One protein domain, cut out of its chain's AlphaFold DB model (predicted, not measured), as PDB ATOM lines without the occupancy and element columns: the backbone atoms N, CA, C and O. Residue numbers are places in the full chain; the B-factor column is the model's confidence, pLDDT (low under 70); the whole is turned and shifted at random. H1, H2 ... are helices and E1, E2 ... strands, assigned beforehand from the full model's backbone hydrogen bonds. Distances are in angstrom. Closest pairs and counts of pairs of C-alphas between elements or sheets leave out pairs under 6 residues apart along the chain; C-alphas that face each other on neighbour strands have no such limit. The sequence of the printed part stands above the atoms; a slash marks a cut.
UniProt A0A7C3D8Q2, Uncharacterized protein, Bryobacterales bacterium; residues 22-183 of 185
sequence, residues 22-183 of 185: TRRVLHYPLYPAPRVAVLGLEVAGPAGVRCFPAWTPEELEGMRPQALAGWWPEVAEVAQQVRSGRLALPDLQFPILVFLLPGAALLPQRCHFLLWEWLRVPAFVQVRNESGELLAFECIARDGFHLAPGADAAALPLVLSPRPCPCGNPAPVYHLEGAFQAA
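What this domain is: This is residues 22 to 183 of the 185 residues of an uncharacterized protein of Bryobacterales bacterium (UniProt A0A7C3D8Q2). A strongly twisted sheet of seven strands runs through the model, with H2 and H3 packed over one face. H1 grazes the sheet near its E2 end; beyond E7, at the other end, sits a small hairpin of E8 and E9, followed by the short H4. The printed part has 162 residues, with four named helices and nine named strands in the order E1 E2 H1 E3 H2 E4 H3 E5 E6 E7 E8 E9 H4. The large sheet, E2 E1 E3 E4 E5 E6 E7, is mixed; the class is mixed, helices and strands, with under half of the residues in named elements. The whole is compact, with a radius of gyration of the C-alphas of 15.5 A and spans of 46 by 33 by 27 A.

Where its parts are: Find C-alpha 36 at (120.732, 219.429, 232.044), where E1, residues 36 to 39, begins. E2 is residues 49 to 52, H1 57 to 63 and E3 67 to 71, 13.9 A long. H2, residues 72 to 83, starts at C-alpha 72 at (106.327, 224.820, 229.020) and runs 16.2 A. Next come E4, 96 to 100, H3, 109 to 119, 15.4 A, and E5, 123 to 128, 15.8 A. E6 is 134 to 138, E7 145 to 147, E8 158 to 160 and E9 174 to 176. H4, 177 to 181, ends at C-alpha 181 at (100.892, 246.660, 218.330).

How they stand to each other: From E2 to E5 the neighbours are parallel: look at N 50 and O 36, 2.9 A, for E2 and E1; N 39 and O 69, 2.8 A, for E1 and E3; N 99 and O 70, 2.8 A, for E3 and E4; N 126 and O 98, 2.8 A, for E4 and E5. E5, E6 and E7 form a meander, each strand the antiparallel neighbour of the one before, with N 127 and O 136 at 2.8 A and N 146 and O 137 at 2.9 A. E3, H2, E4 and E4, H3, E5 are strand-helix-strand units, parallel neighbour strands joined through a helix, with right-handed crossovers; E2, H1, E3 is a split one, E1 between its strands, also right-handed. H2 and H3 on the same face make two layers, helices over a sheet; H2 runs along the strands at a height over the sheet of 10.4 A. H2 and H3 touch, closest C-alphas Arg 83 and Trp 118 at 5.8 A, a steep tilt of 44 degrees, the same way. The hairpin E8 and E9 is antiparallel, N 159 and O 175 at 2.7 A; the closest C-alphas of E7 and E9, Phe 145 and Tyr 174, are 5.1 A apart. H1, H2 and H3 have every O i to N i+4 pair within hydrogen-bond range; H4 has 0 of 1, and 0 of 2 O i to N i+3 pairs.

The domain as a whole: The C-alphas of Glu 58 and Pro 162, the two farthest apart, are 46.9 A apart. The printed part has no cut; H2 to E4 and E8 to E9 are long links. Confidence is under 70 at residues 22 to 23 and 178 to 183.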
ATOM      1  N   THR A  22     122.452 218.280 213.773       61.03
ATOM      2  CA  THR A  22     122.989 219.556 214.285       61.03
ATOM      3  C   THR A  22     121.904 220.565 214.670       61.03
ATOM      4  O   THR A  22     122.126 221.393 215.549       61.03
ATOM      5  N   ARG A  23     120.716 220.499 214.055       67.19
ATOM      6  CA  ARG A  23     119.591 221.402 214.357       67.19
ATOM      7  C   ARG A  23     118.784 220.985 215.581       67.19
ATOM      8  O   ARG A  23     118.166 221.838 216.215       67.19
ATOM      9  N   ARG A  24     118.827 219.702 215.940       84.44
ATOM     10  CA  ARG A  24     118.199 219.142 217.147       84.44
ATOM     11  C   ARG A  24     119.100 219.215 218.375       84.44
ATOM     12  O   ARG A  24     118.807 218.586 219.384       84.44
ATOM     13  N   VAL A  25     120.202 219.958 218.307       90.38
ATOM     14  CA  VAL A  25     121.087 220.152 219.454       90.38
ATOM     15  C   VAL A  25     120.434 221.106 220.460       90.38
ATOM     16  O   VAL A  25     119.797 222.108 220.104       90.38
ATOM     17  N   LEU A  26     120.586 220.806 221.748       92.69
ATOM     18  CA  LEU A  26     120.241 221.733 222.812       92.69
ATOM     19  C   LEU A  26     121.174 222.948 222.757       92.69
ATOM     20  O   LEU A  26     122.382 222.830 222.957       92.69
ATOM     21  N   HIS A  27     120.608 224.132 222.542       91.44
ATOM     22  CA  HIS A  27     121.357 225.380 222.610       91.44
ATOM     23  C   HIS A  27     121.355 225.885 224.053       91.44
ATOM     24  O   HIS A  27     120.439 226.587 224.464       91.44
ATOM     25  N   TYR A  28     122.338 225.488 224.855       91.25
ATOM     26  CA  TYR A  28     122.441 225.948 226.241       91.25
ATOM     27  C   TYR A  28     123.368 227.174 226.340       91.25
ATOM     28  O   TYR A  28     124.432 227.157 225.724       91.25
ATOM     29  N   PRO A  29     123.012 228.234 227.094       85.94
ATOM     30  CA  PRO A  29     123.761 229.499 227.092       85.94
ATOM     31  C   PRO A  29     125.123 229.448 227.805       85.94
ATOM     32  O   PRO A  29     125.862 230.427 227.761       85.94
ATOM     33  N   LEU A  30     125.457 228.342 228.477       85.12
ATOM     34  CA  LEU A  30     126.719 228.155 229.198       85.12
ATOM     35  C   LEU A  30     127.545 227.026 228.572       85.12
ATOM     36  O   LEU A  30     126.997 225.991 228.189       85.12
ATOM     37  N   TYR A  31     128.866 227.221 228.527       80.31
ATOM     38  CA  TYR A  31     129.832 226.217 228.092       80.31
ATOM     39  C   TYR A  31     130.952 226.036 229.140       80.31
ATOM     40  O   TYR A  31     131.561 227.032 229.534       80.31
ATOM     41  N   PRO A  32     131.261 224.795 229.568       83.56
ATOM     42  CA  PRO A  32     130.543 223.567 229.223       83.56
ATOM     43  C   PRO A  32     129.105 223.588 229.766       83.56
ATOM     44  O   PRO A  32     128.823 224.235 230.775       83.56
ATOM     45  N   ALA A  33     128.190 222.891 229.086       85.31
ATOM     46  CA  ALA A  33     126.822 222.781 229.581       85.31
ATOM     47  C   ALA A  33     126.828 222.019 230.921       85.31
ATOM     48  O   ALA A  33     127.545 221.017 231.040       85.31
ATOM     49  N   PRO A  34     126.049 222.464 231.921       94.12
ATOM     50  CA  PRO A  34     125.934 221.761 233.191       94.12
ATOM     51  C   PRO A  34     125.145 220.452 233.018       94.12
ATOM     52  O   PRO A  34     124.770 220.081 231.903       94.12
ATOM     53  N   ARG A  35     124.855 219.733 234.110       97.19
ATOM     54  CA  ARG A  35     123.915 218.600 234.040       97.19
ATOM     55  C   ARG A  35     122.508 219.115 233.737       97.19
ATOM     56  O   ARG A  35     121.863 219.666 234.629       97.19
ATOM     57  N   VAL A  36     122.045 218.952 232.500       98.00
ATOM     58  CA  VAL A  36     120.732 219.429 232.044       98.00
ATOM     59  C   VAL A  36     119.772 218.255 231.901       98.00
ATOM     60  O   VAL A  36     120.058 217.324 231.147       98.00
ATOM     61  N   ALA A  37     118.632 218.316 232.585       98.31
ATOM     62  CA  ALA A  37     117.497 217.448 232.279       98.31
ATOM     63  C   ALA A  37     116.621 218.123 231.218       98.31
ATOM     64  O   ALA A  37     116.162 219.246 231.429       98.31
ATOM     65  N   VAL A  38     116.411 217.455 230.082       98.12
ATOM     66  CA  VAL A  38     115.510 217.908 229.015       98.12
ATOM     67  C   VAL A  38     114.189 217.152 229.117       98.12
ATOM     68  O   VAL A  38     114.183 215.933 228.999       98.12
ATOM     69  N   LEU A  39     113.083 217.855 229.331       98.12
ATOM     70  CA  LEU A  39     111.769 217.286 229.625       98.12
ATOM     71  C   LEU A  39     110.871 217.320 228.384       98.12
ATOM     72  O   LEU A  39     110.721 218.369 227.748       98.12
ATOM     73  N   GLY A  40     110.268 216.178 228.048       94.69
ATOM     74  CA  GLY A  40     109.281 216.070 226.967       94.69
ATOM     75  C   GLY A  40     109.846 216.215 225.547       94.69
ATOM     76  O   GLY A  40     109.083 216.371 224.595       94.69
ATOM     77  N   LEU A  41     111.172 216.198 225.374       94.12
ATOM     78  CA  LEU A  41     111.813 216.285 224.061       94.12
ATOM     79  C   LEU A  41     113.134 215.518 224.028       94.12
ATOM     80  O   LEU A  41     113.947 215.626 224.945       94.12
ATOM     81  N   GLU A  42     113.376 214.811 222.927       93.31
ATOM     82  CA  GLU A  42     114.690 214.257 222.609       93.31
ATOM     83  C   GLU A  42     115.515 215.257 221.796       93.31
ATOM     84  O   GLU A  42     115.121 215.698 220.714       93.31
ATOM     85  N   VAL A  43     116.688 215.604 222.318       92.12
ATOM     86  CA  VAL A  43     117.662 216.492 221.676       92.12
ATOM     87  C   VAL A  43     119.064 215.926 221.828       92.12
ATOM     88  O   VAL A  43     119.392 215.268 222.815       92.12
ATOM     89  N   ALA A  44     119.923 216.225 220.859       90.06
ATOM     90  CA  ALA A  44     121.347 215.967 221.005       90.06
ATOM     91  C   ALA A  44     121.974 217.004 221.953       90.06
ATOM     92  O   ALA A  44     121.527 218.150 222.037       90.06
ATOM     93  N   GLY A  45     123.044 216.639 222.651       85.25
ATOM     94  CA  GLY A  45     123.744 217.560 223.537       85.25
ATOM     95  C   GLY A  45     125.093 217.019 224.003       85.25
ATOM     96  O   GLY A  45     125.403 215.850 223.772       85.25
ATOM     97  N   PRO A  46     125.923 217.863 224.638       82.69
ATOM     98  CA  PRO A  46     127.140 217.405 225.303       82.69
ATOM     99  C   PRO A  46     126.810 216.413 226.429       82.69
ATOM    100  O   PRO A  46     125.668 216.329 226.871       82.69
ATOM    101  N   ALA A  47     127.821 215.709 226.947       82.44
ATOM    102  CA  ALA A  47     127.662 214.606 227.906       82.44
ATOM    103  C   ALA A  47     126.828 214.924 229.173       82.44
ATOM    104  O   ALA A  47     126.316 214.008 229.808       82.44
ATOM    105  N   GLY A  48     126.682 216.200 229.549       88.25
ATOM    106  CA  GLY A  48     125.838 216.631 230.669       88.25
ATOM    107  C   GLY A  48     124.332 216.669 230.372       88.25
ATOM    108  O   GLY A  48     123.540 216.804 231.300       88.25
ATOM    109  N   VAL A  49     123.915 216.559 229.109       94.44
ATOM    110  CA  VAL A  49     122.507 216.631 228.698       94.44
ATOM    111  C   VAL A  49     121.891 215.237 228.706       94.44
ATOM    112  O   VAL A  49     122.392 214.324 228.051       94.44
ATOM    113  N   ARG A  50     120.775 215.073 229.421       96.69
ATOM    114  CA  ARG A  50     119.973 213.842 229.421       96.69
ATOM    115  C   ARG A  50     118.515 214.181 229.143       96.69
ATOM    116  O   ARG A  50     117.975 215.104 229.746       96.69
ATOM    117  N   CYS A  51     117.899 213.438 228.229       96.81
ATOM    118  CA  CYS A  51     116.505 213.638 227.844       96.81
ATOM    119  C   CYS A  51     115.588 212.684 228.610       96.81
ATOM    120  O   CYS A  51     115.923 211.516 228.793       96.81
ATOM    121  N   PHE A  52     114.428 213.195 229.003       97.44
ATOM    122  CA  PHE A  52     113.358 212.488 229.693       97.44
ATOM    123  C   PHE A  52     112.029 212.799 228.979       97.44
ATOM    124  O   PHE A  52     111.309 213.723 229.374       97.44
ATOM    125  N   PRO A  53     111.706 212.087 227.880       94.12
ATOM    126  CA  PRO A  53     110.473 212.321 227.121       94.12
ATOM    127  C   PRO A  53     109.200 212.072 227.940       94.12
ATOM    128  O   PRO A  53     108.201 212.747 227.727       94.12
ATOM    129  N   ALA A  54     109.260 211.137 228.889       95.00
ATOM    130  CA  ALA A  54     108.214 210.848 229.863       95.00
ATOM    131  C   ALA A  54     108.854 210.793 231.257       95.00
ATOM    132  O   ALA A  54     109.120 209.716 231.780       95.00
ATOM    133  N   TRP A  55     109.208 211.964 231.786       97.19
ATOM    134  CA  TRP A  55     109.943 212.086 233.043       97.19
ATOM    135  C   TRP A  55     109.091 211.699 234.257       97.19
ATOM    136  O   TRP A  55     107.868 211.849 234.265       97.19
ATOM    137  N   THR A  56     109.771 211.271 235.314       97.44
ATOM    138  CA  THR A  56     109.206 211.051 236.649       97.44
ATOM    139  C   THR A  56     109.987 211.837 237.708       97.44
ATOM    140  O   THR A  56     111.155 212.185 237.482       97.44
ATOM    141  N   PRO A  57     109.385 212.152 238.869       97.94
ATOM    142  CA  PRO A  57     110.093 212.822 239.959       97.94
ATOM    143  C   PRO A  57     111.354 212.064 240.388       97.94
ATOM    144  O   PRO A  57     112.420 212.665 240.510       97.94
ATOM    145  N   GLU A  58     111.266 210.741 240.512       97.81
ATOM    146  CA  GLU A  58     112.360 209.876 240.954       97.81
ATOM    147  C   GLU A  58     113.552 209.918 239.986       97.81
ATOM    148  O   GLU A  58     114.711 209.943 240.406       97.81
ATOM    149  N   GLU A  59     113.287 209.971 238.677       97.75
ATOM    150  CA  GLU A  59     114.326 210.124 237.659       97.75
ATOM    151  C   GLU A  59     115.043 211.472 237.763       97.75
ATOM    152  O   GLU A  59     116.272 211.523 237.641       97.75
ATOM    153  N   LEU A  60     114.300 212.558 238.001       98.06
ATOM    154  CA  LEU A  60     114.888 213.887 238.160       98.06
ATOM    155  C   LEU A  60     115.712 213.988 239.444       98.06
ATOM    156  O   LEU A  60     116.836 214.492 239.401       98.06
ATOM    157  N   GLU A  61     115.215 213.464 240.561       97.44
ATOM    158  CA  GLU A  61     115.964 213.435 241.822       97.44
ATOM    159  C   GLU A  61     117.235 212.596 241.695       97.44
ATOM    160  O   GLU A  61     118.315 213.044 242.085       97.44
ATOM    161  N   GLY A  62     117.142 211.417 241.072       97.38
ATOM    162  CA  GLY A  62     118.294 210.554 240.822       97.38
ATOM    163  C   GLY A  62     119.324 211.187 239.883       97.38
ATOM    164  O   GLY A  62     120.531 211.015 240.068       97.38
ATOM    165  N   MET A  63     118.874 211.953 238.885       96.94
ATOM    166  CA  MET A  63     119.754 212.646 237.940       96.94
ATOM    167  C   MET A  63     120.460 213.860 238.559       96.94
ATOM    168  O   MET A  63     121.558 214.212 238.111       96.94
ATOM    169  N   ARG A  64     119.865 214.480 239.589       97.62
ATOM    170  CA  ARG A  64     120.354 215.711 240.237       97.62
ATOM    171  C   ARG A  64     120.717 216.797 239.209       97.62
ATOM    172  O   ARG A  64     121.902 217.166 239.097       97.62
ATOM    173  N   PRO A  65     119.739 217.280 238.418       98.25
ATOM    174  CA  PRO A  65     119.979 218.301 237.409       98.25
ATOM    175  C   PRO A  65     120.491 219.583 238.056       98.25
ATOM    176  O   PRO A  65     120.041 219.990 239.122       98.25
ATOM    177  N   GLN A  66     121.409 220.242 237.360       98.31
ATOM    178  CA  GLN A  66     121.850 221.592 237.699       98.31
ATOM    179  C   GLN A  66     121.137 222.657 236.854       98.31
ATOM    180  O   GLN A  66     121.185 223.841 237.188       98.31
ATOM    181  N   ALA A  67     120.486 222.230 235.769       98.12
ATOM    182  CA  ALA A  67     119.633 223.024 234.898       98.12
ATOM    183  C   ALA A  67     118.462 222.177 234.384       98.12
ATOM    184  O   ALA A  67     118.579 220.956 234.250       98.12
ATOM    185  N   LEU A  68     117.372 222.843 234.010       98.38
ATOM    186  CA  LEU A  68     116.237 222.227 233.327       98.38
ATOM    187  C   LEU A  68     116.075 222.823 231.932       98.38
ATOM    188  O   LEU A  68     116.322 224.009 231.710       98.38
ATOM    189  N   ALA A  69     115.614 222.005 231.000       98.25
ATOM    190  CA  ALA A  69     115.103 222.444 229.717       98.25
ATOM    191  C   ALA A  69     113.851 221.634 229.382       98.25
ATOM    192  O   ALA A  69     113.757 220.486 229.791       98.25
ATOM    193  N   GLY A  70     112.890 222.169 228.643       97.81
ATOM    194  CA  GLY A  70     111.730 221.371 228.239       97.81
ATOM    195  C   GLY A  70     110.544 222.208 227.812       97.81
ATOM    196  O   GLY A  70     110.570 223.434 227.922       97.81
ATOM    197  N   TRP A  71     109.496 221.547 227.326       96.88
ATOM    198  CA  TRP A  71     108.249 222.226 226.980       96.88
ATOM    199  C   TRP A  71     107.635 222.917 228.194       96.88
ATOM    200  O   TRP A  71     107.746 222.434 229.322       96.88
ATOM    201  N   TRP A  72     106.966 224.047 227.955       95.69
ATOM    202  CA  TRP A  72     106.327 224.820 229.020       95.69
ATOM    203  C   TRP A  72     105.464 223.982 229.985       95.69
ATOM    204  O   TRP A  72     105.673 224.137 231.188       95.69
ATOM    205  N   PRO A  73     104.567 223.079 229.531       95.56
ATOM    206  CA  PRO A  73     103.771 222.258 230.446       95.56
ATOM    207  C   PRO A  73     104.624 221.401 231.390       95.56
ATOM    208  O   PRO A  73     104.352 221.359 232.586       95.56
ATOM    209  N   GLU A  74     105.700 220.800 230.878       97.81
ATOM    210  CA  GLU A  74     106.598 219.940 231.656       97.81
ATOM    211  C   GLU A  74     107.375 220.738 232.708       97.81
ATOM    212  O   GLU A  74     107.453 220.360 233.876       97.81
ATOM    213  N   VAL A  75     107.919 221.893 232.312       98.06
ATOM    214  CA  VAL A  75     108.652 222.779 233.228       98.06
ATOM    215  C   VAL A  75     107.717 223.351 234.298       98.06
ATOM    216  O   VAL A  75     108.111 223.467 235.459       98.06
ATOM    217  N   ALA A  76     106.483 223.700 233.926       96.69
ATOM    218  CA  ALA A  76     105.478 224.190 234.861       96.69
ATOM    219  C   ALA A  76     105.080 223.116 235.886       96.69
ATOM    220  O   ALA A  76     104.993 223.429 237.074       96.69
ATOM    221  N   GLU A  77     104.906 221.865 235.451       97.81
ATOM    222  CA  GLU A  77     104.617 220.731 236.335       97.81
ATOM    223  C   GLU A  77     105.774 220.488 237.317       97.81
ATOM    224  O   GLU A  77     105.551 220.447 238.528       97.81
ATOM    225  N   VAL A  78     107.027 220.450 236.843       98.31
ATOM    226  CA  VAL A  78     108.205 220.362 237.728       98.31
ATOM    227  C   VAL A  78     108.219 221.499 238.751       98.31
ATOM    228  O   VAL A  78     108.400 221.262 239.947       98.31
ATOM    229  N   ALA A  79     107.982 222.738 238.315       97.81
ATOM    230  CA  ALA A  79     107.968 223.894 239.206       97.81
ATOM    231  C   ALA A  79     106.849 223.805 240.259       97.81
ATOM    232  O   ALA A  79     107.061 224.147 241.426       97.81
ATOM    233  N   GLN A  80     105.671 223.301 239.878       97.44
ATOM    234  CA  GLN A  80     104.564 223.049 240.794       97.44
ATOM    235  C   GLN A  80     104.914 221.969 241.824       97.44
ATOM    236  O   GLN A  80     104.611 222.140 243.010       97.44
ATOM    237  N   GLN A  81     105.570 220.885 241.407       98.06
ATOM    238  CA  GLN A  81     105.994 219.826 242.318       98.06
ATOM    239  C   GLN A  81     107.040 220.315 243.321       98.06
ATOM    240  O   GLN A  81     106.856 220.089 244.521       98.06
ATOM    241  N   VAL A  82     108.043 221.076 242.866       97.88
ATOM    242  CA  VAL A  82     109.040 221.718 243.741       97.88
ATOM    243  C   VAL A  82     108.368 222.650 244.745       97.88
ATOM    244  O   VAL A  82     108.580 222.521 245.949       97.88
ATOM    245  N   ARG A  83     107.475 223.537 244.284       97.19
ATOM    246  CA  ARG A  83     106.721 224.441 245.166       97.19
ATOM    247  C   ARG A  83     105.917 223.682 246.226       97.19
ATOM    248  O   ARG A  83     105.792 224.154 247.352       97.19
ATOM    249  N   SER A  84     105.331 222.545 245.860       97.31
ATOM    250  CA  SER A  84     104.537 221.722 246.779       97.31
ATOM    251  C   SER A  84     105.368 220.847 247.725       97.31
ATOM    252  O   SER A  84     104.788 220.178 248.574       97.31
ATOM    253  N   GLY A  85     106.698 220.823 247.572       97.25
ATOM    254  CA  GLY A  85     107.600 219.971 248.349       97.25
ATOM    255  C   GLY A  85     107.591 218.492 247.943       97.25
ATOM    256  O   GLY A  85     108.119 217.671 248.683       97.25
ATOM    257  N   ARG A  86     106.994 218.142 246.794       97.75
ATOM    258  CA  ARG A  86     106.950 216.760 246.272       97.75
ATOM    259  C   ARG A  86     108.188 216.358 245.473       97.75
ATOM    260  O   ARG A  86     108.373 215.177 245.232       97.75
ATOM    261  N   LEU A  87     108.983 217.334 245.047       98.06
ATOM    262  CA  LEU A  87     110.196 217.132 244.266       98.06
ATOM    263  C   LEU A  87     111.293 218.039 244.819       98.06
ATOM    264  O   LEU A  87     111.079 219.246 244.957       98.06
ATOM    265  N   ALA A  88     112.467 217.483 245.106       96.88
ATOM    266  CA  ALA A  88     113.621 218.256 245.546       96.88
ATOM    267  C   ALA A  88     114.682 218.350 244.439       96.88
ATOM    268  O   ALA A  88     115.254 217.351 244.015       96.88
ATOM    269  N   LEU A  89     115.015 219.575 244.019       97.94
ATOM    270  CA  LEU A  89     116.081 219.848 243.044       97.94
ATOM    271  C   LEU A  89     117.189 220.718 243.668       97.94
ATOM    272  O   LEU A  89     117.373 221.863 243.257       97.94
ATOM    273  N   PRO A  90     117.928 220.216 244.678       96.94
ATOM    274  CA  PRO A  90     118.861 221.030 245.464       96.94
ATOM    275  C   PRO A  90     120.067 221.548 244.667       96.94
ATOM    276  O   PRO A  90     120.691 222.524 245.070       96.94
ATOM    277  N   ASP A  91     120.394 220.908 243.543       98.12
ATOM    278  CA  ASP A  91     121.545 221.259 242.704       98.12
ATOM    279  C   ASP A  91     121.189 222.261 241.591       98.12
ATOM    280  O   ASP A  91     122.075 222.671 240.833       98.12
ATOM    281  N   LEU A  92     119.912 222.643 241.466       98.12
ATOM    282  CA  LEU A  92     119.433 223.549 240.426       98.12
ATOM    283  C   LEU A  92     119.968 224.965 240.671       98.12
ATOM    284  O   LEU A  92     119.518 225.673 241.567       98.12
ATOM    285  N   GLN A  93     120.939 225.378 239.858       97.19
ATOM    286  CA  GLN A  93     121.662 226.644 240.043       97.19
ATOM    287  C   GLN A  93     121.931 227.394 238.733       97.19
ATOM    288  O   GLN A  93     122.432 228.518 238.747       97.19
ATOM    289  N   PHE A  94     121.608 226.787 237.590       97.12
ATOM    290  CA  PHE A  94     121.788 227.387 236.274       97.12
ATOM    291  C   PHE A  94     120.443 227.673 235.596       97.12
ATOM    292  O   PHE A  94     119.419 227.108 235.987       97.12
ATOM    293  N   PRO A  95     120.424 228.551 234.573       96.00
ATOM    294  CA  PRO A  95     119.189 228.962 233.924       96.00
ATOM    295  C   PRO A  95     118.342 227.811 233.372       96.00
ATOM    296  O   PRO A  95     118.861 226.815 232.861       96.00
ATOM    297  N   ILE A  96     117.028 228.004 233.409       97.50
ATOM    298  CA  ILE A  96     116.038 227.103 232.821       97.50
ATOM    299  C   ILE A  96     115.769 227.518 231.378       97.50
ATOM    300  O   ILE A  96     115.654 228.710 231.083       97.50
ATOM    301  N   LEU A  97     115.617 226.540 230.487       97.62
ATOM    302  CA  LEU A  97     115.174 226.763 229.113       97.62
ATOM    303  C   LEU A  97     113.741 226.270 228.915       97.62
ATOM    304  O   LEU A  97     113.455 225.086 229.050       97.62
ATOM    305  N   VAL A  98     112.838 227.171 228.553       97.88
ATOM    306  CA  VAL A  98     111.442 226.850 228.259       97.88
ATOM    307  C   VAL A  98     111.259 226.757 226.751       97.88
ATOM    308  O   VAL A  98     111.560 227.703 226.026       97.88
ATOM    309  N   PHE A  99     110.769 225.623 226.265       97.25
ATOM    310  CA  PHE A  99     110.480 225.410 224.855       97.25
ATOM    311  C   PHE A  99     109.035 225.785 224.544       97.25
ATOM    312  O   PHE A  99     108.113 225.405 225.272       97.25
ATOM    313  N   LEU A 100     108.852 226.499 223.436       95.38
ATOM    314  CA  LEU A 100     107.559 226.862 222.868       95.38
ATOM    315  C   LEU A 100     107.512 226.469 221.390       95.38
ATOM    316  O   LEU A 100     108.528 226.524 220.693       95.38
ATOM    317  N   LEU A 101     106.328 226.093 220.913       94.44
ATOM    318  CA  LEU A 101     106.076 225.881 219.489       94.44
ATOM    319  C   LEU A 101     105.916 227.228 218.760       94.44
ATOM    320  O   LEU A 101     105.525 228.219 219.385       94.44
ATOM    321  N   PRO A 102     106.164 227.295 217.440       92.00
ATOM    322  CA  PRO A 102     105.829 228.471 216.644       92.00
ATOM    323  C   PRO A 102     104.337 228.785 216.757       92.00
ATOM    324  O   PRO A 102     103.506 227.883 216.699       92.00
ATOM    325  N   GLY A 103     103.990 230.058 216.935       87.25
ATOM    326  CA  GLY A 103     102.591 230.473 217.096       87.25
ATOM    327  C   GLY A 103     102.002 230.243 218.487       87.25
ATOM    328  O   GLY A 103     100.923 230.763 218.763       87.25
ATOM    329  N   ALA A 104     102.694 229.537 219.388       87.56
ATOM    330  CA  ALA A 104     102.287 229.495 220.785       87.56
ATOM    331  C   ALA A 104     102.390 230.893 221.418       87.56
ATOM    332  O   ALA A 104     103.252 231.701 221.060       87.56
ATOM    333  N   ALA A 105     101.523 231.163 222.394       85.12
ATOM    334  CA  ALA A 105     101.632 232.366 223.207       85.12
ATOM    335  C   ALA A 105     103.001 232.409 223.906       85.12
ATOM    336  O   ALA A 105     103.484 231.379 224.386       85.12
ATOM    337  N   LEU A 106     103.614 233.597 223.986       83.81
ATOM    338  CA  LEU A 106     104.847 233.756 224.762       83.81
ATOM    339  C   LEU A 106     104.607 233.393 226.207       83.81
ATOM    340  O   LEU A 106     103.516 233.599 226.740       83.81
ATOM    341  N   LEU A 107     105.690 232.961 226.845       88.12
ATOM    342  CA  LEU A 107     105.745 232.877 228.284       88.12
ATOM    343  C   LEU A 107     105.498 234.284 228.860       88.12
ATOM    344  O   LEU A 107     106.326 235.175 228.667       88.12
ATOM    345  N   PRO A 108     104.366 234.534 229.541       87.75
ATOM    346  CA  PRO A 108     104.083 235.863 230.062       87.75
ATOM    347  C   PRO A 108     105.141 236.273 231.091       87.75
ATOM    348  O   PRO A 108     105.646 235.428 231.832       87.75
ATOM    349  N   GLN A 109     105.402 237.575 231.239       87.44
ATOM    350  CA  GLN A 109     106.371 238.081 232.226       87.44
ATOM    351  C   GLN A 109     106.099 237.556 233.648       87.44
ATOM    352  O   GLN A 109     107.022 237.229 234.396       87.44
ATOM    353  N   ARG A 110     104.819 237.400 234.011       90.62
ATOM    354  CA  ARG A 110     104.405 236.796 235.284       90.62
ATOM    355  C   ARG A 110     104.912 235.359 235.444       90.62
ATOM    356  O   ARG A 110     105.288 234.978 236.543       90.62
ATOM    357  N   CYS A 111     104.952 234.567 234.377       92.25
ATOM    358  CA  CYS A 111     105.462 233.199 234.422       92.25
ATOM    359  C   CYS A 111     106.984 233.159 234.615       92.25
ATOM    360  O   CYS A 111     107.452 232.333 235.392       92.25
ATOM    361  N   HIS A 112     107.753 234.087 234.026       91.94
ATOM    362  CA  HIS A 112     109.181 234.220 234.355       91.94
ATOM    363  C   HIS A 112     109.391 234.525 235.844       91.94
ATOM    364  O   HIS A 112     110.273 233.939 236.471       91.94
ATOM    365  N   PHE A 113     108.573 235.416 236.415       93.81
ATOM    366  CA  PHE A 113     108.626 235.735 237.842       93.81
ATOM    367  C   PHE A 113     108.299 234.518 238.720       93.81
ATOM    368  O   PHE A 113     109.034 234.238 239.660       93.81
ATOM    369  N   LEU A 114     107.247 233.758 238.394       94.38
ATOM    370  CA  LEU A 114     106.872 232.558 239.152       94.38
ATOM    371  C   LEU A 114     107.943 231.461 239.074       94.38
ATOM    372  O   LEU A 114     108.280 230.867 240.094       94.38
ATOM    373  N   LEU A 115     108.528 231.225 237.894       95.81
ATOM    374  CA  LEU A 115     109.645 230.285 237.756       95.81
ATOM    375  C   LEU A 115     110.843 230.711 238.610       95.81
ATOM    376  O   LEU A 115     111.441 229.873 239.278       95.81
ATOM    377  N   TRP A 116     111.165 232.007 238.645       95.56
ATOM    378  CA  TRP A 116     112.211 232.527 239.528       95.56
ATOM    379  C   TRP A 116     111.875 232.325 241.009       95.56
ATOM    380  O   TRP A 116     112.725 231.903 241.789       95.56
ATOM    381  N   GLU A 117     110.641 232.618 241.415       96.31
ATOM    382  CA  GLU A 117     110.199 232.465 242.800       96.31
ATOM    383  C   GLU A 117     110.329 231.014 243.281       96.31
ATOM    384  O   GLU A 117     110.782 230.777 244.401       96.31
ATOM    385  N   TRP A 118     109.967 230.048 242.433       96.31
ATOM    386  CA  TRP A 118     109.902 228.637 242.817       96.31
ATOM    387  C   TRP A 118     111.213 227.885 242.602       96.31
ATOM    388  O   TRP A 118     111.573 227.056 243.431       96.31
ATOM    389  N   LEU A 119     111.937 228.181 241.522       97.00
ATOM    390  CA  LEU A 119     113.141 227.445 241.127       97.00
ATOM    391  C   LEU A 119     114.437 228.229 241.370       97.00
ATOM    392  O   LEU A 119     115.517 227.669 241.222       97.00
ATOM    393  N   ARG A 120     114.345 229.507 241.769       97.12
ATOM    394  CA  ARG A 120     115.472 230.372 242.180       97.12
ATOM    395  C   ARG A 120     116.564 230.574 241.124       97.12
ATOM    396  O   ARG A 120     117.662 231.017 241.444       97.12
ATOM    397  N   VAL A 121     116.244 230.311 239.861       96.50
ATOM    398  CA  VAL A 121     117.129 230.487 238.705       96.50
ATOM    399  C   VAL A 121     116.366 231.172 237.565       96.50
ATOM    400  O   VAL A 121     115.135 231.082 237.500       96.50
ATOM    401  N   PRO A 122     117.043 231.908 236.665       95.25
ATOM    402  CA  PRO A 122     116.359 232.621 235.592       95.25
ATOM    403  C   PRO A 122     115.841 231.650 234.523       95.25
ATOM    404  O   PRO A 122     116.499 230.665 234.207       95.25
ATOM    405  N   ALA A 123     114.701 231.968 233.905       96.00
ATOM    406  CA  ALA A 123     114.166 231.235 232.757       96.00
ATOM    407  C   ALA A 123     114.355 232.013 231.443       96.00
ATOM    408  O   ALA A 123     114.185 233.235 231.429       96.00
ATOM    409  N   PHE A 124     114.678 231.307 230.362       95.75
ATOM    410  CA  PHE A 124     114.780 231.834 228.997       95.75
ATOM    411  C   PHE A 124     113.987 230.958 228.034       95.75
ATOM    412  O   PHE A 124     113.886 229.750 228.237       95.75
ATOM    413  N   VAL A 125     113.456 231.552 226.972       96.12
ATOM    414  CA  VAL A 125     112.614 230.853 226.002       96.12
ATOM    415  C   VAL A 125     113.401 230.433 224.759       96.12
ATOM    416  O   VAL A 125     114.262 231.155 224.253       96.12
ATOM    417  N   GLN A 126     113.065 229.257 224.231       96.44
ATOM    418  CA  GLN A 126     113.444 228.798 222.899       96.44
ATOM    419  C   GLN A 126     112.205 228.420 222.103       96.44
ATOM    420  O   GLN A 126     111.386 227.622 222.553       96.44
ATOM    421  N   VAL A 127     112.099 228.950 220.891       95.50
ATOM    422  CA  VAL A 127     111.091 228.525 219.925       95.50
ATOM    423  C   VAL A 127     111.664 227.353 219.138       95.50
ATOM    424  O   VAL A 127     112.713 227.480 218.499       95.50
ATOM    425  N   ARG A 128     110.986 226.209 219.199       95.06
ATOM    426  CA  ARG A 128     111.377 224.968 218.524       95.06
ATOM    427  C   ARG A 128     110.207 224.411 217.731       95.06
ATOM    428  O   ARG A 128     109.077 224.509 218.191       95.06
ATOM    429  N   ASN A 129     110.457 223.815 216.567       93.06
ATOM    430  CA  ASN A 129     109.400 223.079 215.863       93.06
ATOM    431  C   ASN A 129     109.082 221.739 216.549       93.06
ATOM    432  O   ASN A 129     109.780 221.314 217.468       93.06
ATOM    433  N   GLU A 130     108.054 221.048 216.057       91.00
ATOM    434  CA  GLU A 130     107.629 219.725 216.545       91.00
ATOM    435  C   GLU A 130     108.749 218.676 216.500       91.00
ATOM    436  O   GLU A 130     108.801 217.774 217.328       91.00
ATOM    437  N   SER A 131     109.686 218.812 215.558       89.31
ATOM    438  CA  SER A 131     110.837 217.911 215.441       89.31
ATOM    439  C   SER A 131     112.004 218.266 216.371       89.31
ATOM    440  O   SER A 131     113.065 217.645 216.289       89.31
ATOM    441  N   GLY A 132     111.826 219.277 217.225       91.56
ATOM    442  CA  GLY A 132     112.809 219.736 218.196       91.56
ATOM    443  C   GLY A 132     113.890 220.650 217.624       91.56
ATOM    444  O   GLY A 132     114.824 220.989 218.350       91.56
ATOM    445  N   GLU A 133     113.810 221.065 216.357       93.62
ATOM    446  CA  GLU A 133     114.794 221.984 215.779       93.62
ATOM    447  C   GLU A 133     114.636 223.384 216.372       93.62
ATOM    448  O   GLU A 133     113.522 223.903 216.467       93.62
ATOM    449  N   LEU A 134     115.756 224.008 216.745       94.81
ATOM    450  CA  LEU A 134     115.767 225.389 217.223       94.81
ATOM    451  C   LEU A 134     115.485 226.364 216.078       94.81
ATOM    452  O   LEU A 134     116.175 226.344 215.059       94.81
ATOM    453  N   LEU A 135     114.514 227.250 216.285       95.12
ATOM    454  CA  LEU A 135     114.129 228.283 215.325       95.12
ATOM    455  C   LEU A 135     114.478 229.683 215.826       95.12
ATOM    456  O   LEU A 135     115.000 230.495 215.067       95.12
ATOM    457  N   ALA A 136     114.239 229.953 217.109       95.38
ATOM    458  CA  ALA A 136     114.574 231.227 217.734       95.38
ATOM    459  C   ALA A 136     114.843 231.059 219.237       95.38
ATOM    460  O   ALA A 136     114.447 230.058 219.835       95.38
ATOM    461  N   PHE A 137     115.516 232.020 219.863       95.44
ATOM    462  CA  PHE A 137     115.841 231.980 221.290       95.44
ATOM    463  C   PHE A 137     115.936 233.380 221.900       95.44
ATOM    464  O   PHE A 137     116.376 234.326 221.248       95.44
ATOM    465  N   GLU A 138     115.553 233.502 223.168       94.38
ATOM    466  CA  GLU A 138     115.807 234.705 223.958       94.38
ATOM    467  C   GLU A 138     117.275 234.774 224.382       94.38
ATOM    468  O   GLU A 138     117.882 233.778 224.785       94.38
ATOM    469  N   CYS A 139     117.840 235.978 224.345       93.38
ATOM    470  CA  CYS A 139     119.120 236.269 224.981       93.38
ATOM    471  C   CYS A 139     118.925 236.799 226.410       93.38
ATOM    472  O   CYS A 139     117.808 236.976 226.899       93.38
ATOM    473  N   ILE A 140     120.037 237.123 227.074       90.62
ATOM    474  CA  ILE A 140     120.029 237.678 228.434       90.62
ATOM    475  C   ILE A 140     119.262 239.003 228.557       90.62
ATOM    476  O   ILE A 140     118.729 239.289 229.625       90.62
ATOM    477  N   ALA A 141     119.164 239.785 227.475       91.69
ATOM    478  CA  ALA A 141     118.423 241.046 227.481       91.69
ATOM    479  C   ALA A 141     116.902 240.845 227.571       91.69
ATOM    480  O   ALA A 141     116.208 241.767 227.987       91.69
ATOM    481  N   ARG A 142     116.393 239.658 227.190       90.19
ATOM    482  CA  ARG A 142     114.955 239.330 227.136       90.19
ATOM    483  C   ARG A 142     114.106 240.382 226.409       90.19
ATOM    484  O   ARG A 142     112.961 240.628 226.766       90.19
ATOM    485  N   ASP A 143     114.679 240.999 225.380       90.75
ATOM    486  CA  ASP A 143     114.025 242.017 224.553       90.75
ATOM    487  C   ASP A 143     113.660 241.422 223.187       90.75
ATOM    488  O   ASP A 143     114.045 241.933 222.140       90.75
ATOM    489  N   GLY A 144     112.985 240.268 223.202       92.31
ATOM    490  CA  GLY A 144     112.665 239.485 222.008       92.31
ATOM    491  C   GLY A 144     113.639 238.336 221.733       92.31
ATOM    492  O   GLY A 144     114.318 237.826 222.625       92.31
ATOM    493  N   PHE A 145     113.669 237.905 220.473       94.75
ATOM    494  CA  PHE A 145     114.292 236.663 220.032       94.75
ATOM    495  C   PHE A 145     115.356 236.897 218.968       94.75
ATOM    496  O   PHE A 145     115.152 237.655 218.021       94.75
ATOM    497  N   HIS A 146     116.461 236.168 219.066       95.06
ATOM    498  CA  HIS A 146     117.361 235.955 217.940       95.06
ATOM    499  C   HIS A 146     116.959 234.690 217.189       95.06
ATOM    500  O   HIS A 146     116.505 233.717 217.794       95.06
ATOM    501  N   LEU A 147     117.158 234.685 215.874       94.81
ATOM    502  CA  LEU A 147     116.940 233.496 215.057       94.81
ATOM    503  C   LEU A 147     118.108 232.523 215.187       94.81
ATOM    504  O   LEU A 147     119.273 232.918 215.283       94.81
ATOM    505  N   ALA A 148     117.794 231.232 215.150       93.25
ATOM    506  CA  ALA A 148     118.809 230.203 215.026       93.25
ATOM    507  C   ALA A 148     119.486 230.273 213.643       93.25
ATOM    508  O   ALA A 148     118.846 230.658 212.658       93.25
ATOM    509  N   PRO A 149     120.760 229.857 213.519       88.31
ATOM    510  CA  PRO A 149     121.439 229.820 212.230       88.31
ATOM    511  C   PRO A 149     120.662 229.024 211.170       88.31
ATOM    512  O   PRO A 149     120.450 227.813 211.286       88.31
ATOM    513  N   GLY A 150     120.255 229.710 210.101       87.00
ATOM    514  CA  GLY A 150     119.506 229.117 208.994       87.00
ATOM    515  C   GLY A 150     118.034 228.813 209.292       87.00
ATOM    516  O   GLY A 150     117.453 228.009 208.559       87.00
ATOM    517  N   ALA A 151     117.462 229.400 210.347       90.56
ATOM    518  CA  ALA A 151     116.016 229.511 210.515       90.56
ATOM    519  C   ALA A 151     115.457 230.602 209.586       90.56
ATOM    520  O   ALA A 151     116.126 231.598 209.313       90.56
ATOM    521  N   ASP A 152     114.235 230.394 209.103       88.88
ATOM    522  CA  ASP A 152     113.522 231.358 208.269       88.88
ATOM    523  C   ASP A 152     112.602 232.218 209.142       88.88
ATOM    524  O   ASP A 152     111.702 231.699 209.804       88.88
ATOM    525  N   ALA A 153     112.833 233.533 209.138       86.69
ATOM    526  CA  ALA A 153     112.011 234.493 209.866       86.69
ATOM    527  C   ALA A 153     110.551 234.470 209.392       86.69
ATOM    528  O   ALA A 153     109.649 234.607 210.209       86.69
ATOM    529  N   ALA A 154     110.319 234.256 208.089       86.75
ATOM    530  CA  ALA A 154     108.983 234.273 207.494       86.75
ATOM    531  C   ALA A 154     108.116 233.079 207.927       86.75
ATOM    532  O   ALA A 154     106.895 233.120 207.800       86.75
ATOM    533  N   ALA A 155     108.735 232.021 208.458       85.88
ATOM    534  CA  ALA A 155     108.044 230.856 209.004       85.88
ATOM    535  C   ALA A 155     107.636 231.030 210.480       85.88
ATOM    536  O   ALA A 155     107.082 230.109 211.081       85.88
ATOM    537  N   LEU A 156     107.939 232.182 211.085       89.00
ATOM    538  CA  LEU A 156     107.649 232.495 212.480       89.00
ATOM    539  C   LEU A 156     106.754 233.741 212.559       89.00
ATOM    540  O   LEU A 156     106.921 234.658 211.761       89.00
ATOM    541  N   PRO A 157     105.851 233.837 213.551       89.56
ATOM    542  CA  PRO A 157     105.029 235.030 213.788       89.56
ATOM    543  C   PRO A 157     105.843 236.147 214.475       89.56
ATOM    544  O   PRO A 157     105.486 236.653 215.542       89.56
ATOM    545  N   LEU A 158     107.003 236.466 213.902       89.56
ATOM    546  CA  LEU A 158     108.020 237.351 214.450       89.56
ATOM    547  C   LEU A 158     108.260 238.534 213.506       89.56
ATOM    548  O   LEU A 158     108.528 238.363 212.321       89.56
ATOM    549  N   VAL A 159     108.242 239.739 214.061       91.31
ATOM    550  CA  VAL A 159     108.516 240.995 213.368       91.31
ATOM    551  C   VAL A 159     109.904 241.482 213.746       91.31
ATOM    552  O   VAL A 159     110.283 241.487 214.920       91.31
ATOM    553  N   LEU A 160     110.667 241.902 212.742       93.69
ATOM    554  CA  LEU A 160     111.988 242.480 212.931       93.69
ATOM    555  C   LEU A 160     111.902 243.758 213.775       93.69
ATOM    556  O   LEU A 160     111.162 244.685 213.446       93.69
ATOM    557  N   SER A 161     112.699 243.827 214.839       92.25
ATOM    558  CA  SER A 161     112.850 245.051 215.617       92.25
ATOM    559  C   SER A 161     113.652 246.090 214.830       92.25
ATOM    560  O   SER A 161     114.694 245.753 214.263       92.25
ATOM    561  N   PRO A 162     113.242 247.370 214.833       90.94
ATOM    562  CA  PRO A 162     114.031 248.444 214.236       90.94
ATOM    563  C   PRO A 162     115.259 248.809 215.084       90.94
ATOM    564  O   PRO A 162     116.106 249.583 214.641       90.94
ATOM    565  N   ARG A 163     115.348 248.300 216.320       91.88
ATOM    566  CA  ARG A 163     116.434 248.592 217.257       91.88
ATOM    567  C   ARG A 163     117.392 247.403 217.354       91.88
ATOM    568  O   ARG A 163     116.949 246.257 217.279       91.88
ATOM    569  N   PRO A 164     118.695 247.655 217.560       92.38
ATOM    570  CA  PRO A 164     119.628 246.589 217.894       92.38
ATOM    571  C   PRO A 164     119.277 245.983 219.257       92.38
ATOM    572  O   PRO A 164     118.718 246.655 220.127       92.38
ATOM    573  N   CYS A 165     119.646 244.719 219.459       93.62
ATOM    574  CA  CYS A 165     119.427 244.066 220.741       93.62
ATOM    575  C   CYS A 165     120.328 244.677 221.832       93.62
ATOM    576  O   CYS A 165     121.541 244.792 221.617       93.62
ATOM    577  N   PRO A 166     119.808 244.969 223.041       94.00
ATOM    578  CA  PRO A 166     120.623 245.451 224.159       94.00
ATOM    579  C   PRO A 166     121.693 244.459 224.641       94.00
ATOM    580  O   PRO A 166     122.567 244.831 225.417       94.00
ATOM    581  N   CYS A 167     121.649 243.194 224.200       91.12
ATOM    582  CA  CYS A 167     122.651 242.189 224.559       91.12
ATOM    583  C   CYS A 167     124.014 242.400 223.872       91.12
ATOM    584  O   CYS A 167     124.968 241.699 224.200       91.12
ATOM    585  N   GLY A 168     124.104 243.325 222.907       90.38
ATOM    586  CA  GLY A 168     125.326 243.617 222.154       90.38
ATOM    587  C   GLY A 168     125.615 242.653 220.998       90.38
ATOM    588  O   GLY A 168     126.592 242.844 220.277       90.38
ATOM    589  N   ASN A 169     124.773 241.635 220.781       87.31
ATOM    590  CA  ASN A 169     124.867 240.778 219.602       87.31
ATOM    591  C   ASN A 169     124.464 241.580 218.347       87.31
ATOM    592  O   ASN A 169     123.373 242.156 218.338       87.31
ATOM    593  N   PRO A 170     125.293 241.614 217.285       89.88
ATOM    594  CA  PRO A 170     124.954 242.309 216.042       89.88
ATOM    595  C   PRO A 170     123.832 241.625 215.247       89.88
ATOM    596  O   PRO A 170     123.297 242.225 214.316       89.88
ATOM    597  N   ALA A 171     123.485 240.375 215.573       90.50
ATOM    598  CA  ALA A 171     122.362 239.689 214.954       90.50
ATOM    599  C   ALA A 171     121.046 240.438 215.240       90.50
ATOM    600  O   ALA A 171     120.829 240.878 216.375       90.50
ATOM    601  N   PRO A 172     120.138 240.537 214.252       93.44
ATOM    602  CA  PRO A 172     118.848 241.170 214.462       93.44
ATOM    603  C   PRO A 172     118.058 240.517 215.600       93.44
ATOM    604  O   PRO A 172     118.223 239.327 215.899       93.44
ATOM    605  N   VAL A 173     117.186 241.308 216.218       94.69
ATOM    606  CA  VAL A 173     116.225 240.837 217.215       94.69
ATOM    607  C   VAL A 173     114.818 240.978 216.666       94.69
ATOM    608  O   VAL A 173     114.513 241.918 215.932       94.69
ATOM    609  N   TYR A 174     113.972 240.016 216.999       94.00
ATOM    610  CA  TYR A 174     112.603 239.938 216.533       94.00
ATOM    611  C   TYR A 174     111.646 239.887 217.722       94.00
ATOM    612  O   TYR A 174     111.929 239.251 218.736       94.00
ATOM    613  N   HIS A 175     110.489 240.524 217.592       90.31
ATOM    614  CA  HIS A 175     109.415 240.495 218.584       90.31
ATOM    615  C   HIS A 175     108.206 239.772 218.006       90.31
ATOM    616  O   HIS A 175     108.051 239.717 216.792       90.31
ATOM    617  N   LEU A 176     107.315 239.240 218.841       82.12
ATOM    618  CA  LEU A 176     106.047 238.745 218.309       82.12
ATOM    619  C   LEU A 176     105.227 239.882 217.702       82.12
ATOM    620  O   LEU A 176     105.134 240.973 218.267       82.12
ATOM    621  N   GLU A 177     104.554 239.566 216.603       73.50
ATOM    622  CA  GLU A 177     103.705 240.486 215.846       73.50
ATOM    623  C   GLU A 177     102.618 241.148 216.721       73.50
ATOM    624  O   GLU A 177     102.407 242.358 216.650       73.50
ATOM    625  N   GLY A 178     102.024 240.399 217.661       62.84
ATOM    626  CA  GLY A 178     101.030 240.922 218.610       62.84
ATOM    627  C   GLY A 178     101.592 241.796 219.744       62.84
ATOM    628  O   GLY A 178     100.860 242.609 220.303       62.84
ATOM    629  N   ALA A 179     102.881 241.680 220.084       54.88
ATOM    630  CA  ALA A 179     103.511 242.504 221.124       54.88
ATOM    631  C   ALA A 179     103.888 243.904 220.607       54.88
ATOM    632  O   ALA A 179     103.950 244.857 221.382       54.88
ATOM    633  N   PHE A 180     104.103 244.041 219.295       45.25
ATOM    634  CA  PHE A 180     104.495 245.304 218.666       45.25
ATOM    635  C   PHE A 180     103.326 246.300 218.553       45.25
ATOM    636  O   PHE A 180     103.533 247.508 218.629       45.25
ATOM    637  N   GLN A 181     102.086 245.810 218.441       41.50
ATOM    638  CA  GLN A 181     100.892 246.660 218.330       41.50
ATOM    639  C   GLN A 181     100.476 247.308 219.663       41.50
ATOM    640  O   GLN A 181      99.888 248.383 219.651       41.50
ATOM    641  N   ALA A 182     100.826 246.717 220.811       42.06
ATOM    642  CA  ALA A 182     100.529 247.290 222.129       42.06
ATOM    643  C   ALA A 182     101.526 248.380 222.576       42.06
ATOM    644  O   ALA A 182     101.226 249.131 223.494       42.06
ATOM    645  N   ALA A 183     102.706 248.466 221.950       38.28
ATOM    646  CA  ALA A 183     103.729 249.474 222.261       38.28
ATOM    647  C   ALA A 183     103.684 250.705 221.333       38.28
ATOM    648  O   ALA A 183     104.424 251.663 221.550       38.28
TER     649      ALA A 183